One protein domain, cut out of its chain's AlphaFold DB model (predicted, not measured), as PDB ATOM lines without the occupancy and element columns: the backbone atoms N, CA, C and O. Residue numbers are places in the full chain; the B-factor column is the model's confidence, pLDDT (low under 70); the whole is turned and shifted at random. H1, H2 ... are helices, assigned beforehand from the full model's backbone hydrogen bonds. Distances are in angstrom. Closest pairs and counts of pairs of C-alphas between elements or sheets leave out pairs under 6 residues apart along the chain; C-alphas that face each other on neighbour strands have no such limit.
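Overview. This is residues 9 to 50 of the 80 residues of the protein "NADH dehydrogenase (Ubiquinone) 1 alpha subcomplex 4" of Cryptococcus depauperatus CBS 7841 (UniProt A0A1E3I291). What shape does the backbone make? One long helix, H1, sticks out like a shaft from a small head, in which the loop of residues 32 to 45 swings out and folds back to the short helix H2. The shaft makes most of the length, and residues 9 to 31, of which 10 to 31 belong to H1, stand free. What is it built of, and how large is it? The printed part has 42 residues with two named helices, H1 then H2, and no named strand; its class is all helix. It is extended, with a radius of gyration of the C-alphas of 15.9 A and spans of 48 by 19 by 10 A.

Along the chain. Where is the first helix? H1 holds residues 10 to 31, from C-alpha 10 at (214.787, 313.244, 269.131) to C-alpha 31 at (198.172, 337.172, 280.866), a length of 31.4 A. Where is the second? H2 holds residues 46 to 49, is 5.6 A long and ends with C-alpha 49 at (189.536, 337.150, 292.590).

Arrangement. Do the two helices meet? H1 and H2 are apart, with no C-alpha of the one within 8 A of the other. Does anything come near H1? Residues 9 to 31, of which 10 to 31 belong to H1, have no C-alpha 8 or more apart along the chain within 10 A. How do the helices' backbones run? In H1 every O i to N i+4 pair is within hydrogen-bond range. H2 is too short for such a pair, and its 1 O i to N i+3 pair is within range.

Size, cuts and confidence. How far does it reach? The two C-alphas farthest apart, those of Val 9 and Gly 42, are 48.2 A from each other. Is there a cut or a long link? The printed part has no cut, and H1 to H2 is a long link of 14 residues. How sure is the model? The mean pLDDT of the printed part is 91.6, and no printed residue is under 70.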
ATOM      1  N   VAL A   9     218.288 313.141 266.825       90.38
ATOM      2  CA  VAL A   9     217.575 314.430 266.742       90.38
ATOM      3  C   VAL A   9     216.402 314.500 267.728       90.38
ATOM      4  O   VAL A   9     215.994 315.587 268.139       90.38
ATOM      5  N   LEU A  10     215.885 313.346 268.164       89.94
ATOM      6  CA  LEU A  10     214.787 313.244 269.131       89.94
ATOM      7  C   LEU A  10     215.012 314.042 270.431       89.94
ATOM      8  O   LEU A  10     214.099 314.780 270.803       89.94
ATOM      9  N   PRO A  11     216.172 313.965 271.117       93.12
ATOM     10  CA  PRO A  11     216.381 314.732 272.347       93.12
ATOM     11  C   PRO A  11     216.364 316.247 272.113       93.12
ATOM     12  O   PRO A  11     215.822 316.984 272.933       93.12
ATOM     13  N   ILE A  12     216.896 316.721 270.983       93.50
ATOM     14  CA  ILE A  12     216.938 318.154 270.658       93.50
ATOM     15  C   ILE A  12     215.517 318.679 270.451       93.50
ATOM     16  O   ILE A  12     215.117 319.664 271.072       93.50
ATOM     17  N   VAL A  13     214.730 317.996 269.618       93.25
ATOM     18  CA  VAL A  13     213.345 318.396 269.331       93.25
ATOM     19  C   VAL A  13     212.477 318.310 270.584       93.25
ATOM     20  O   VAL A  13     211.638 319.181 270.800       93.25
ATOM     21  N   ALA A  14     212.705 317.314 271.444       94.94
ATOM     22  CA  ALA A  14     211.998 317.200 272.713       94.94
ATOM     23  C   ALA A  14     212.271 318.400 273.634       94.94
ATOM     24  O   ALA A  14     211.326 319.014 274.121       94.94
ATOM     25  N   ILE A  15     213.539 318.776 273.839       96.88
ATOM     26  CA  ILE A  15     213.903 319.899 274.720       96.88
ATOM     27  C   ILE A  15     213.367 321.222 274.167       96.88
ATOM     28  O   ILE A  15     212.784 322.008 274.912       96.88
ATOM     29  N   VAL A  16     213.512 321.458 272.860       96.81
ATOM     30  CA  VAL A  16     212.993 322.671 272.210       96.81
ATOM     31  C   VAL A  16     211.467 322.718 272.290       96.81
ATOM     32  O   VAL A  16     210.903 323.755 272.638       96.81
ATOM     33  N   GLY A  17     210.789 321.594 272.047       97.44
ATOM     34  CA  GLY A  17     209.339 321.489 272.182       97.44
ATOM     35  C   GLY A  17     208.868 321.817 273.599       97.44
ATOM     36  O   GLY A  17     207.963 322.633 273.772       97.44
ATOM     37  N   VAL A  18     209.530 321.259 274.617       97.88
ATOM     38  CA  VAL A  18     209.241 321.566 276.027       97.88
ATOM     39  C   VAL A  18     209.483 323.045 276.331       97.88
ATOM     40  O   VAL A  18     208.658 323.665 276.998       97.88
ATOM     41  N   ALA A  19     210.558 323.641 275.812       97.31
ATOM     42  CA  ALA A  19     210.858 325.055 276.022       97.31
ATOM     43  C   ALA A  19     209.786 325.973 275.410       97.31
ATOM     44  O   ALA A  19     209.291 326.872 276.091       97.31
ATOM     45  N   CYS A  20     209.375 325.731 274.161       97.75
ATOM     46  CA  CYS A  20     208.334 326.519 273.497       97.75
ATOM     47  C   CYS A  20     206.976 326.388 274.200       97.75
ATOM     48  O   CYS A  20     206.302 327.393 274.427       97.75
ATOM     49  N   VAL A  21     206.591 325.168 274.591       97.81
ATOM     50  CA  VAL A  21     205.346 324.929 275.337       97.81
ATOM     51  C   VAL A  21     205.403 325.594 276.713       97.81
ATOM     52  O   VAL A  21     204.449 326.267 277.100       97.81
ATOM     53  N   GLY A  22     206.521 325.474 277.432       96.88
ATOM     54  CA  GLY A  22     206.714 326.108 278.736       96.88
ATOM     55  C   GLY A  22     206.649 327.635 278.667       96.88
ATOM     56  O   GLY A  22     205.979 328.260 279.488       96.88
ATOM     57  N   ALA A  23     207.273 328.239 277.651       96.56
ATOM     58  CA  ALA A  23     207.212 329.680 277.417       96.56
ATOM     59  C   ALA A  23     205.781 330.149 277.111       96.56
ATOM     60  O   ALA A  23     205.311 331.122 277.705       96.56
ATOM     61  N   GLY A  24     205.066 329.430 276.239       97.62
ATOM     62  CA  GLY A  24     203.668 329.721 275.917       97.62
ATOM     63  C   GLY A  24     202.747 329.596 277.134       97.62
ATOM     64  O   GLY A  24     201.954 330.496 277.407       97.62
ATOM     65  N   ALA A  25     202.898 328.525 277.916       95.62
ATOM     66  CA  ALA A  25     202.129 328.315 279.139       95.62
ATOM     67  C   ALA A  25     202.400 329.411 280.183       95.62
ATOM     68  O   ALA A  25     201.469 329.896 280.831       95.62
ATOM     69  N   TYR A  26     203.655 329.845 280.324       94.31
ATOM     70  CA  TYR A  26     204.009 330.911 281.255       94.31
ATOM     71  C   TYR A  26     203.435 332.268 280.829       94.31
ATOM     72  O   TYR A  26     202.845 332.964 281.655       94.31
ATOM     73  N   LEU A  27     203.526 332.612 279.540       94.38
ATOM     74  CA  LEU A  27     202.892 333.808 278.976       94.38
ATOM     75  C   LEU A  27     201.374 333.793 279.178       94.38
ATOM     76  O   LEU A  27     200.796 334.799 279.585       94.38
ATOM     77  N   TRP A  28     200.730 332.643 278.962       93.44
ATOM     78  CA  TRP A  28     199.298 332.489 279.205       93.44
ATOM     79  C   TRP A  28     198.938 332.704 280.682       93.44
ATOM     80  O   TRP A  28     198.004 333.448 280.975       93.44
ATOM     81  N   LYS A  29     199.718 332.158 281.623       90.94
ATOM     82  CA  LYS A  29     199.537 332.408 283.065       90.94
ATOM     83  C   LYS A  29     199.705 333.887 283.417       90.94
ATOM     84  O   LYS A  29     198.897 334.424 284.166       90.94
ATOM     85  N   LEU A  30     200.750 334.541 282.905       90.56
ATOM     86  CA  LEU A  30     201.013 335.974 283.109       90.56
ATOM     87  C   LEU A  30     199.874 336.842 282.582       90.56
ATOM     88  O   LEU A  30     199.493 337.816 283.221       90.56
ATOM     89  N   SER A  31     199.295 336.450 281.448       91.06
ATOM     90  CA  SER A  31     198.172 337.172 280.866       91.06
ATOM     91  C   SER A  31     196.969 337.236 281.811       91.06
ATOM     92  O   SER A  31     196.234 338.209 281.773       91.06
ATOM     93  N   GLN A  32     196.785 336.261 282.702       88.12
ATOM     94  CA  GLN A  32     195.653 336.193 283.634       88.12
ATOM     95  C   GLN A  32     195.943 336.829 285.007       88.12
ATOM     96  O   GLN A  32     195.252 336.528 285.980       88.12
ATOM     97  N   GLY A  33     196.979 337.665 285.120       88.25
ATOM     98  CA  GLY A  33     197.303 338.361 286.366       88.25
ATOM     99  C   GLY A  33     196.192 339.320 286.834       88.25
ATOM    100  O   GLY A  33     195.427 339.825 286.007       88.25
ATOM    101  N   PRO A  34     196.090 339.607 288.148       89.06
ATOM    102  CA  PRO A  34     195.127 340.573 288.698       89.06
ATOM    103  C   PRO A  34     195.306 342.010 288.187       89.06
ATOM    104  O   PRO A  34     194.437 342.850 288.392       89.06
ATOM    105  N   GLU A  35     196.425 342.305 287.537       87.06
ATOM    106  CA  GLU A  35     196.719 343.573 286.881       87.06
ATOM    107  C   GLU A  35     196.174 343.664 285.444       87.06
ATOM    108  O   GLU A  35     196.088 344.761 284.890       87.06
ATOM    109  N   VAL A  36     195.786 342.540 284.828       89.19
ATOM    110  CA  VAL A  36     195.396 342.482 283.412       89.19
ATOM    111  C   VAL A  36     193.881 342.332 283.261       89.19
ATOM    112  O   VAL A  36     193.290 341.302 283.585       89.19
ATOM    113  N   VAL A  37     193.234 343.354 282.696       90.56
ATOM    114  CA  VAL A  37     191.783 343.358 282.449       90.56
ATOM    115  C   VAL A  37     191.474 342.860 281.035       90.56
ATOM    116  O   VAL A  37     191.587 343.612 280.064       90.56
ATOM    117  N   TRP A  38     191.038 341.602 280.924       88.88
ATOM    118  CA  TRP A  38     190.576 341.001 279.660       88.88
ATOM    119  C   TRP A  38     189.115 341.303 279.343       88.88
ATOM    120  O   TRP A  38     188.770 341.618 278.206       88.88
ATOM    121  N   ASN A  39     188.246 341.194 280.347       87.38
ATOM    122  CA  ASN A  39     186.815 341.393 280.175       87.38
ATOM    123  C   ASN A  39     186.439 342.833 280.529       87.38
ATOM    124  O   ASN A  39     186.629 343.259 281.664       87.38
ATOM    125  N   ARG A  40     185.891 343.576 279.562       85.12
ATOM    126  CA  ARG A  40     185.420 344.961 279.750       85.12
ATOM    127  C   ARG A  40     183.895 345.096 279.710       85.12
ATOM    128  O   ARG A  40     183.388 346.187 279.929       85.12
ATOM    129  N   GLY A  41     183.176 344.012 279.414       89.06
ATOM    130  CA  GLY A  41     181.712 343.998 279.317       89.06
ATOM    131  C   GLY A  41     181.005 343.331 280.499       89.06
ATOM    132  O   GLY A  41     179.793 343.457 280.624       89.06
ATOM    133  N   GLY A  42     181.737 342.612 281.353       85.75
ATOM    134  CA  GLY A  42     181.195 341.903 282.515       85.75
ATOM    135  C   GLY A  42     182.033 342.138 283.767       85.75
ATOM    136  O   GLY A  42     182.389 343.271 284.071       85.75
ATOM    137  N   ASP A  43     182.363 341.068 284.491       83.62
ATOM    138  CA  ASP A  43     183.253 341.132 285.653       83.62
ATOM    139  C   ASP A  43     184.682 341.543 285.237       83.62
ATOM    140  O   ASP A  43     185.482 340.726 284.769       83.62
ATOM    141  N   TRP A  44     184.952 342.845 285.366       85.69
ATOM    142  CA  TRP A  44     186.156 343.542 284.909       85.69
ATOM    143  C   TRP A  44     187.229 343.693 285.990       85.69
ATOM    144  O   TRP A  44     188.266 344.298 285.719       85.69
ATOM    145  N   ARG A  45     186.996 343.175 287.205       90.12
ATOM    146  CA  ARG A  45     187.851 343.396 288.383       90.12
ATOM    147  C   ARG A  45     188.624 342.134 288.765       90.12
ATOM    148  O   ARG A  45     188.258 341.436 289.707       90.12
ATOM    149  N   PRO A  46     189.717 341.807 288.059       88.44
ATOM    150  CA  PRO A  46     190.490 340.601 288.335       88.44
ATOM    151  C   PRO A  46     191.166 340.607 289.721       88.44
ATOM    152  O   PRO A  46     191.418 339.535 290.268       88.44
ATOM    153  N   TRP A  47     191.385 341.771 290.343       87.44
ATOM    154  CA  TRP A  47     191.890 341.871 291.721       87.44
ATOM    155  C   TRP A  47     190.917 341.341 292.783       87.44
ATOM    156  O   TRP A  47     191.381 340.848 293.806       87.44
ATOM    157  N   ASP A  48     189.603 341.350 292.535       89.31
ATOM    158  CA  ASP A  48     188.613 340.806 293.481       89.31
ATOM    159  C   ASP A  48     188.726 339.272 293.607       89.31
ATOM    160  O   ASP A  48     188.272 338.675 294.583       89.31
ATOM    161  N   LYS A  49     189.355 338.610 292.624       86.38
ATOM    162  CA  LYS A  49     189.536 337.150 292.590       86.38
ATOM    163  C   LYS A  49     190.733 336.682 293.407       86.38
ATOM    164  O   LYS A  49     190.859 335.487 293.669       86.38
ATOM    165  N   VAL A  50     191.607 337.603 293.805       88.44
ATOM    166  CA  VAL A  50     192.811 337.297 294.571       88.44
ATOM    167  C   VAL A  50     192.583 337.650 296.029       88.44
ATOM    168  O   VAL A  50     192.308 338.794 296.376       88.44
TER     169      VAL A  50